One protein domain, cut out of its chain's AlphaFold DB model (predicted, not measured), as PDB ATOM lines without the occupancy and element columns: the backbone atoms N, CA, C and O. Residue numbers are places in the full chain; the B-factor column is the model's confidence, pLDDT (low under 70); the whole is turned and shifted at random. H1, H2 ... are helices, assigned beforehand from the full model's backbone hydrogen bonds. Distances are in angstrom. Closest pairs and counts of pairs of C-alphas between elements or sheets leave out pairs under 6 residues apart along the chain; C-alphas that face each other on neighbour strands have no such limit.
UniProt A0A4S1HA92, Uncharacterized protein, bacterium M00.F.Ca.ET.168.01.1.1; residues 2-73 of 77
ATOM      1  N   LYS A   2     264.483 171.055 117.342       64.44
ATOM      2  CA  LYS A   2     263.709 170.907 116.086       64.44
ATOM      3  C   LYS A   2     262.300 170.306 116.275       64.44
ATOM      4  O   LYS A   2     261.343 170.796 115.694       64.44
ATOM      5  N   TYR A   3     262.166 169.312 117.155       71.88
ATOM      6  CA  TYR A   3     260.887 168.637 117.424       71.88
ATOM      7  C   TYR A   3     259.872 169.483 118.206       71.88
ATOM      8  O   TYR A   3     258.675 169.322 118.003       71.88
ATOM      9  N   LEU A   4     260.332 170.418 119.047       74.38
ATOM     10  CA  LEU A   4     259.440 171.316 119.796       74.38
ATOM     11  C   LEU A   4     258.738 172.304 118.865       74.38
ATOM     12  O   LEU A   4     257.547 172.552 119.013       74.38
ATOM     13  N   ILE A   5     259.470 172.818 117.875       78.25
ATOM     14  CA  ILE A   5     258.922 173.737 116.874       78.25
ATOM     15  C   ILE A   5     257.877 173.010 116.023       78.25
ATOM     16  O   ILE A   5     256.790 173.532 115.823       78.25
ATOM     17  N   ILE A   6     258.163 171.773 115.604       79.75
ATOM     18  CA  ILE A   6     257.221 170.958 114.820       79.75
ATOM     19  C   ILE A   6     255.945 170.661 115.621       79.75
ATOM     20  O   ILE A   6     254.847 170.790 115.084       79.75
ATOM     21  N   ALA A   7     256.071 170.318 116.905       80.19
ATOM     22  CA  ALA A   7     254.921 170.057 117.769       80.19
ATOM     23  C   ALA A   7     254.061 171.314 117.994       80.19
ATOM     24  O   ALA A   7     252.837 171.241 117.912       80.19
ATOM     25  N   LEU A   8     254.688 172.474 118.213       80.06
ATOM     26  CA  LEU A   8     253.988 173.756 118.346       80.06
ATOM     27  C   LEU A   8     253.286 174.164 117.048       80.06
ATOM     28  O   LEU A   8     252.130 174.576 117.081       80.06
ATOM     29  N   SER A   9     253.945 174.004 115.898       79.50
ATOM     30  CA  SER A   9     253.333 174.279 114.595       79.50
ATOM     31  C   SER A   9     252.135 173.370 114.326       79.50
ATOM     32  O   SER A   9     251.099 173.855 113.877       79.50
ATOM     33  N   ALA A  10     252.236 172.076 114.648       78.31
ATOM     34  CA  ALA A  10     251.123 171.140 114.519       78.31
ATOM     35  C   ALA A  10     249.947 171.518 115.438       78.31
ATOM     36  O   ALA A  10     248.808 171.567 114.977       78.31
ATOM     37  N   ALA A  11     250.219 171.865 116.700       75.44
ATOM     38  CA  ALA A  11     249.188 172.271 117.655       75.44
ATOM     39  C   ALA A  11     248.460 173.558 117.223       75.44
ATOM     40  O   ALA A  11     247.228 173.619 117.259       75.44
ATOM     41  N   CYS A  12     249.197 174.565 116.744       75.12
ATOM     42  CA  CYS A  12     248.606 175.806 116.242       75.12
ATOM     43  C   CYS A  12     247.737 175.579 114.996       75.12
ATOM     44  O   CYS A  12     246.667 176.172 114.881       75.12
ATOM     45  N   LEU A  13     248.152 174.695 114.081       72.31
ATOM     46  CA  LEU A  13     247.351 174.353 112.901       72.31
ATOM     47  C   LEU A  13     246.041 173.651 113.289       72.31
ATOM     48  O   LEU A  13     244.989 173.987 112.744       72.31
ATOM     49  N   THR A  14     246.075 172.742 114.270       69.38
ATOM     50  CA  THR A  14     244.860 172.064 114.753       69.38
ATOM     51  C   THR A  14     243.896 173.008 115.473       69.38
ATOM     52  O   THR A  14     242.686 172.912 115.272       69.38
ATOM     53  N   ALA A  15     244.419 173.970 116.240       65.38
ATOM     54  CA  ALA A  15     243.613 174.939 116.980       65.38
ATOM     55  C   ALA A  15     242.910 175.968 116.076       65.38
ATOM     56  O   ALA A  15     241.895 176.529 116.470       65.38
ATOM     57  N   CYS A  16     243.419 176.214 114.865       65.50
ATOM     58  CA  CYS A  16     242.779 177.110 113.896       65.50
ATOM     59  C   CYS A  16     241.748 176.401 113.001       65.50
ATOM     60  O   CYS A  16     240.840 177.049 112.485       65.50
ATOM     61  N   GLN A  17     241.878 175.085 112.795       65.50
ATOM     62  CA  GLN A  17     240.908 174.290 112.025       65.50
ATOM     63  C   GLN A  17     239.647 173.983 112.832       65.50
ATOM     64  O   GLN A  17     238.539 173.953 112.295       65.50
ATOM     65  N   GLN A  18     239.816 173.782 114.133       63.50
ATOM     66  CA  GLN A  18     238.728 173.750 115.089       63.50
ATOM     67  C   GLN A  18     238.443 175.203 115.457       63.50
ATOM     68  O   GLN A  18     239.023 175.724 116.404       63.50
ATOM     69  N   GLY A  19     237.582 175.879 114.684       63.62
ATOM     70  CA  GLY A  19     237.019 177.169 115.096       63.62
ATOM     71  C   GLY A  19     236.598 177.123 116.573       63.62
ATOM     72  O   GLY A  19     236.398 176.028 117.106       63.62
ATOM     73  N   PRO A  20     236.508 178.275 117.259       64.44
ATOM     74  CA  PRO A  20     236.439 178.315 118.717       64.44
ATOM     75  C   PRO A  20     235.410 177.300 119.220       64.44
ATOM     76  O   PRO A  20     234.334 177.195 118.628       64.44
ATOM     77  N   ILE A  21     235.770 176.525 120.257       63.50
ATOM     78  CA  ILE A  21     234.938 175.472 120.871       63.50
ATOM     79  C   ILE A  21     233.764 176.147 121.597       63.50
ATOM     80  O   ILE A  21     233.615 176.118 122.815       63.50
ATOM     81  N   VAL A  22     232.952 176.856 120.834       69.38
ATOM     82  CA  VAL A  22     231.718 177.483 121.241       69.38
ATOM     83  C   VAL A  22     230.680 176.460 120.857       69.38
ATOM     84  O   VAL A  22     230.537 176.103 119.685       69.38
ATOM     85  N   LYS A  23     229.987 175.932 121.865       65.69
ATOM     86  CA  LYS A  23     228.802 175.127 121.599       65.69
ATOM     87  C   LYS A  23     227.896 175.979 120.709       65.69
ATOM     88  O   LYS A  23     227.643 177.126 121.085       65.69
ATOM     89  N   PRO A  24     227.463 175.476 119.540       68.31
ATOM     90  CA  PRO A  24     226.552 176.235 118.702       68.31
ATOM     91  C   PRO A  24     225.348 176.641 119.550       68.31
ATOM     92  O   PRO A  24     224.912 175.869 120.413       68.31
ATOM     93  N   GLU A  25     224.848 177.860 119.339       76.62
ATOM     94  CA  GLU A  25     223.613 178.290 119.990       76.62
ATOM     95  C   GLU A  25     222.531 177.218 119.785       76.62
ATOM     96  O   GLU A  25     222.463 176.615 118.703       76.62
ATOM     97  N   PRO A  26     221.688 176.963 120.802       81.44
ATOM     98  CA  PRO A  26     220.540 176.088 120.638       81.44
ATOM     99  C   PRO A  26     219.745 176.505 119.402       81.44
ATOM    100  O   PRO A  26     219.516 177.693 119.166       81.44
ATOM    101  N   PHE A  27     219.338 175.527 118.595       84.44
ATOM    102  CA  PHE A  27     218.592 175.814 117.379       84.44
ATOM    103  C   PHE A  27     217.244 176.470 117.712       84.44
ATOM    104  O   PHE A  27     216.345 175.833 118.260       84.44
ATOM    105  N   ASP A  28     217.098 177.739 117.334       90.75
ATOM    106  CA  ASP A  28     215.841 178.475 117.436       90.75
ATOM    107  C   ASP A  28     214.999 178.249 116.173       90.75
ATOM    108  O   ASP A  28     215.151 178.916 115.139       90.75
ATOM    109  N   TRP A  29     214.087 177.284 116.267       90.62
ATOM    110  CA  TRP A  29     213.197 176.925 115.170       90.62
ATOM    111  C   TRP A  29     212.253 178.072 114.777       90.62
ATOM    112  O   TRP A  29     211.953 178.223 113.592       90.62
ATOM    113  N   LYS A  30     211.825 178.924 115.722       93.69
ATOM    114  CA  LYS A  30     210.933 180.063 115.431       93.69
ATOM    115  C   LYS A  30     211.664 181.092 114.586       93.69
ATOM    116  O   LYS A  30     211.135 181.575 113.585       93.69
ATOM    117  N   LYS A  31     212.910 181.400 114.946       93.69
ATOM    118  CA  LYS A  31     213.774 182.295 114.165       93.69
ATOM    119  C   LYS A  31     214.049 181.738 112.771       93.69
ATOM    120  O   LYS A  31     214.058 182.504 111.807       93.69
ATOM    121  N   ALA A  32     214.246 180.425 112.646       92.38
ATOM    122  CA  ALA A  32     214.432 179.774 111.352       92.38
ATOM    123  C   ALA A  32     213.181 179.880 110.462       92.38
ATOM    124  O   ALA A  32     213.300 180.291 109.307       92.38
ATOM    125  N   VAL A  33     211.990 179.591 111.005       96.06
ATOM    126  CA  VAL A  33     210.707 179.727 110.295       96.06
ATOM    127  C   VAL A  33     210.492 181.161 109.815       96.06
ATOM    128  O   VAL A  33     210.244 181.369 108.630       96.06
ATOM    129  N   ASN A  34     210.667 182.152 110.694       95.12
ATOM    130  CA  ASN A  34     210.499 183.563 110.335       95.12
ATOM    131  C   ASN A  34     211.467 183.996 109.228       95.12
ATOM    132  O   ASN A  34     211.055 184.585 108.233       95.12
ATOM    133  N   ARG A  35     212.753 183.639 109.337       94.31
ATOM    134  CA  ARG A  35     213.738 183.944 108.286       94.31
ATOM    135  C   ARG A  35     213.386 183.294 106.952       94.31
ATOM    136  O   ARG A  35     213.646 183.886 105.908       94.31
ATOM    137  N   ASN A  36     212.839 182.081 106.971       94.06
ATOM    138  CA  ASN A  36     212.438 181.401 105.747       94.06
ATOM    139  C   ASN A  36     211.202 182.054 105.111       94.06
ATOM    140  O   ASN A  36     211.166 182.243 103.896       94.06
ATOM    141  N   ALA A  37     210.238 182.474 105.934       94.69
ATOM    142  CA  ALA A  37     209.079 183.234 105.484       94.69
ATOM    143  C   ALA A  37     209.500 184.554 104.820       94.69
ATOM    144  O   ALA A  37     209.118 184.819 103.680       94.69
ATOM    145  N   GLU A  38     210.386 185.324 105.461       93.94
ATOM    146  CA  GLU A  38     210.913 186.569 104.886       93.94
ATOM    147  C   GLU A  38     211.664 186.362 103.564       93.94
ATOM    148  O   GLU A  38     211.618 187.223 102.693       93.94
ATOM    149  N   ARG A  39     212.374 185.236 103.400       91.31
ATOM    150  CA  ARG A  39     213.075 184.907 102.145       91.31
ATOM    151  C   ARG A  39     212.133 184.463 101.032       91.31
ATOM    152  O   ARG A  39     212.459 184.635  99.860       91.31
ATOM    153  N   SER A  40     211.011 183.851 101.392       93.38
ATOM    154  CA  SER A  40     210.046 183.303 100.436       93.38
ATOM    155  C   SER A  40     209.163 184.396  99.834       93.38
ATOM    156  O   SER A  40     208.787 184.316  98.663       93.38
ATOM    157  N   CYS A  41     208.880 185.446 100.603       92.94
ATOM    158  CA  CYS A  41     208.080 186.580 100.160       92.94
ATOM    159  C   CYS A  41     208.933 187.588  99.377       92.94
ATOM    160  O   CYS A  41     209.838 188.216  99.920       92.94
ATOM    161  N   ARG A  42     208.635 187.740  98.080       85.38
ATOM    162  CA  ARG A  42     209.358 188.646  97.165       85.38
ATOM    163  C   ARG A  42     208.844 190.088  97.184       85.38
ATOM    164  O   ARG A  42     209.480 190.958  96.592       85.38
ATOM    165  N   ASP A  43     207.703 190.330  97.822       85.31
ATOM    166  CA  ASP A  43     207.071 191.647  97.879       85.31
ATOM    167  C   ASP A  43     207.896 192.653  98.691       85.31
ATOM    168  O   ASP A  43     208.747 192.302  99.513       85.31
ATOM    169  N   LYS A  44     207.634 193.946  98.476       84.75
ATOM    170  CA  LYS A  44     208.311 195.010  99.219       84.75
ATOM    171  C   LYS A  44     207.929 194.935 100.701       84.75
ATOM    172  O   LYS A  44     206.756 195.053 101.047       84.75
ATOM    173  N   LYS A  45     208.929 194.812 101.579       86.94
ATOM    174  CA  LYS A  45     208.733 194.873 103.036       86.94
ATOM    175  C   LYS A  45     207.926 196.120 103.424       86.94
ATOM    176  O   LYS A  45     208.224 197.220 102.958       86.94
ATOM    177  N   GLY A  46     206.931 195.934 104.289       87.62
ATOM    178  CA  GLY A  46     206.056 197.002 104.788       87.62
ATOM    179  C   GLY A  46     204.756 197.202 104.004       87.62
ATOM    180  O   GLY A  46     203.977 198.077 104.366       87.62
ATOM    181  N   THR A  47     204.494 196.413 102.958       92.81
ATOM    182  CA  THR A  47     203.173 196.369 102.314       92.81
ATOM    183  C   THR A  47     202.271 195.329 102.974       92.81
ATOM    184  O   THR A  47     202.739 194.351 103.558       92.81
ATOM    185  N   GLU A  48     200.959 195.509 102.831       94.00
ATOM    186  CA  GLU A  48     199.965 194.530 103.285       94.00
ATOM    187  C   GLU A  48     200.147 193.171 102.589       94.00
ATOM    188  O   GLU A  48     200.078 192.122 103.223       94.00
ATOM    189  N   GLN A  49     200.468 193.179 101.292       92.44
ATOM    190  CA  GLN A  49     200.747 191.966 100.516       92.44
ATOM    191  C   GLN A  49     201.935 191.185 101.089       92.44
ATOM    192  O   GLN A  49     201.851 189.968 101.258       92.44
ATOM    193  N   TYR A  50     203.009 191.893 101.454       94.06
ATOM    194  CA  TYR A  50     204.162 191.284 102.104       94.06
ATOM    195  C   TYR A  50     203.791 190.691 103.468       94.06
ATOM    196  O   TYR A  50     204.152 189.549 103.743       94.06
ATOM    197  N   ALA A  51     203.048 191.429 104.302       94.44
ATOM    198  CA  ALA A  51     202.617 190.947 105.615       94.44
ATOM    199  C   ALA A  51     201.774 189.665 105.499       94.44
ATOM    200  O   ALA A  51     202.114 188.646 106.098       94.44
ATOM    201  N   ASN A  52     200.769 189.671 104.619       95.88
ATOM    202  CA  ASN A  52     199.914 188.511 104.363       95.88
ATOM    203  C   ASN A  52     200.706 187.303 103.837       95.88
ATOM    204  O   ASN A  52     200.415 186.156 104.187       95.88
ATOM    205  N   CYS A  53     201.715 187.537 102.990       96.06
ATOM    206  CA  CYS A  53     202.609 186.478 102.534       96.06
ATOM    207  C   CYS A  53     203.420 185.891 103.697       96.06
ATOM    208  O   CYS A  53     203.454 184.669 103.856       96.06
ATOM    209  N   VAL A  54     204.044 186.743 104.516       96.38
ATOM    210  CA  VAL A  54     204.881 186.305 105.638       96.38
ATOM    211  C   VAL A  54     204.062 185.495 106.632       96.38
ATOM    212  O   VAL A  54     204.486 184.399 106.991       96.38
ATOM    213  N   ASP A  55     202.872 185.959 107.007       96.25
ATOM    214  CA  ASP A  55     202.002 185.248 107.947       96.25
ATOM    215  C   ASP A  55     201.641 183.843 107.442       96.25
ATOM    216  O   ASP A  55     201.692 182.861 108.193       96.25
ATOM    217  N   ARG A  56     201.355 183.710 106.139       96.50
ATOM    218  CA  ARG A  56     201.084 182.411 105.507       96.50
ATOM    219  C   ARG A  56     202.300 181.486 105.552       96.50
ATOM    220  O   ARG A  56     202.160 180.310 105.901       96.50
ATOM    221  N   GLU A  57     203.481 181.986 105.203       96.81
ATOM    222  CA  GLU A  57     204.706 181.179 105.201       96.81
ATOM    223  C   GLU A  57     205.152 180.806 106.625       96.81
ATOM    224  O   GLU A  57     205.612 179.684 106.851       96.81
ATOM    225  N   VAL A  58     204.936 181.678 107.616       97.06
ATOM    226  CA  VAL A  58     205.167 181.364 109.036       97.06
ATOM    227  C   VAL A  58     204.230 180.253 109.504       97.06
ATOM    228  O   VAL A  58     204.680 179.300 110.151       97.06
ATOM    229  N   ALA A  59     202.942 180.322 109.159       96.81
ATOM    230  CA  ALA A  59     201.978 179.279 109.505       96.81
ATOM    231  C   ALA A  59     202.369 177.921 108.896       96.81
ATOM    232  O   ALA A  59     202.349 176.893 109.584       96.81
ATOM    233  N   LYS A  60     202.801 177.922 107.628       96.50
ATOM    234  CA  LYS A  60     203.301 176.730 106.934       96.50
ATOM    235  C   LYS A  60     204.563 176.169 107.595       96.50
ATOM    236  O   LYS A  60     204.562 175.005 107.999       96.50
ATOM    237  N   GLY A  61     205.597 176.988 107.784       94.38
ATOM    238  CA  GLY A  61     206.857 176.557 108.394       94.38
ATOM    239  C   GLY A  61     206.688 176.084 109.842       94.38
ATOM    240  O   GLY A  61     207.352 175.143 110.274       94.38
ATOM    241  N   THR A  62     205.739 176.660 110.585       95.62
ATOM    242  CA  THR A  62     205.374 176.192 111.931       95.62
ATOM    243  C   THR A  62     204.754 174.798 111.891       95.62
ATOM    244  O   THR A  62     205.109 173.940 112.702       95.62
ATOM    245  N   ARG A  63     203.834 174.544 110.953       95.50
ATOM    246  CA  ARG A  63     203.226 173.218 110.776       95.50
ATOM    247  C   ARG A  63     204.277 172.172 110.412       95.50
ATOM    248  O   ARG A  63     204.307 171.115 111.034       95.50
ATOM    249  N   GLU A  64     205.144 172.472 109.450       94.31
ATOM    250  CA  GLU A  64     206.235 171.581 109.032       94.31
ATOM    251  C   GLU A  64     207.190 171.283 110.192       94.31
ATOM    252  O   GLU A  64     207.486 170.121 110.464       94.31
ATOM    253  N   SER A  65     207.583 172.309 110.953       93.56
ATOM    254  CA  SER A  65     208.445 172.145 112.130       93.56
ATOM    255  C   SER A  65     207.824 171.212 113.171       93.56
ATOM    256  O   SER A  65     208.514 170.346 113.706       93.56
ATOM    257  N   LYS A  66     206.514 171.330 113.435       94.00
ATOM    258  CA  LYS A  66     205.792 170.426 114.351       94.00
ATOM    259  C   LYS A  66     205.750 168.986 113.839       94.00
ATOM    260  O   LYS A  66     205.922 168.065 114.631       94.00
ATOM    261  N   MET A  67     205.537 168.792 112.537       94.31
ATOM    262  CA  MET A  67     205.532 167.461 111.917       94.31
ATOM    263  C   MET A  67     206.905 166.791 112.023       94.31
ATOM    264  O   MET A  67     206.993 165.632 112.419       94.31
ATOM    265  N   ILE A  68     207.973 167.535 111.727       91.94
ATOM    266  CA  ILE A  68     209.358 167.069 111.870       91.94
ATOM    267  C   ILE A  68     209.645 166.730 113.335       91.94
ATOM    268  O   ILE A  68     210.152 165.652 113.633       91.94
ATOM    269  N   ALA A  69     209.265 167.612 114.260       92.88
ATOM    270  CA  ALA A  69     209.470 167.395 115.683       92.88
ATOM    271  C   ALA A  69     208.780 166.119 116.187       92.88
ATOM    272  O   ALA A  69     209.399 165.314 116.879       92.88
ATOM    273  N   ALA A  70     207.531 165.893 115.769       93.31
ATOM    274  CA  ALA A  70     206.795 164.672 116.072       93.31
ATOM    275  C   ALA A  70     207.463 163.424 115.471       93.31
ATOM    276  O   ALA A  70     207.581 162.414 116.158       93.31
ATOM    277  N   HIS A  71     207.938 163.501 114.224       93.81
ATOM    278  CA  HIS A  71     208.601 162.384 113.549       93.81
ATOM    279  C   HIS A  71     209.891 161.946 114.258       93.81
ATOM    280  O   HIS A  71     210.138 160.752 114.406       93.81
ATOM    281  N   PHE A  72     210.687 162.905 114.738       92.94
ATOM    282  CA  PHE A  72     211.945 162.634 115.441       92.94
ATOM    283  C   PHE A  72     211.797 162.534 116.968       92.94
ATOM    284  O   PHE A  72     212.795 162.368 117.665       92.94
ATOM    285  N   GLY A  73     210.579 162.651 117.509       90.88
ATOM    286  CA  GLY A  73     210.334 162.602 118.954       90.88
ATOM    287  C   GLY A  73     210.987 163.744 119.745       90.88
ATOM    288  O   GLY A  73     211.250 163.596 120.938       90.88
TER     289      GLY A  73
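This is residues 2 to 73 of the 77 residues of an uncharacterized protein of bacterium M00.F.Ca.ET.168.01.1.1 (UniProt A0A4S1HA92). A small helical hairpin, the long helix H3 with the shorter H2 folded back on it, sits at one end of a long arm. The arm is residues 2 to 28, a lone helix H1 and an extended stretch of chain that sticks out from the hairpin and makes the length of the whole. The printed part has 72 residues with three named helices in the order H1, H2, H3 and no named strand, and its class is all helix. It is extended, with a radius of gyration of the C-alphas of 21.9 A, and flat in outline, spanning 69 by 35 by 13 A.

H3, the longest helix, covers residues 48 to 71 and measures 34.8 A from C-alpha 48 at (199.965, 194.530, 103.285) to C-alpha 71 at (208.601, 162.384, 113.549). H2 covers residues 29 to 40 and is 16.4 A long. H1 covers residues 2 to 17 and is 23.4 A long, beginning with C-alpha 2 at (263.709, 170.907, 116.086).

H3 and H2 form a helical hairpin and touch, with 19 pairs of C-alphas within 8 A. Their closest C-alphas, those of Ala 37 and Glu 57, are 4.8 A apart. They run opposite ways at a steep tilt of 43 degrees, with centres 8.2 A apart. Residues 67 to 73, of which 67 to 71 belong to H3, stand free. H1 is apart from both H2 and H3. In H1, H2 and H3 every O i to N i+4 pair is within hydrogen-bond range.

The two C-alphas farthest apart, those of Lys 2 and Glu 48, are 69.2 A apart. Without the stretches that stand free, the body has 38 residues and spans 28 by 13 by 11 A. The link from H1 to H2 is long, with 11 residues, and that from H2 to H3 is short, with 7. The printed part has no cut. The mean pLDDT of the printed part is 85.6, and residue 2 and residues 14 to 24 are under 70.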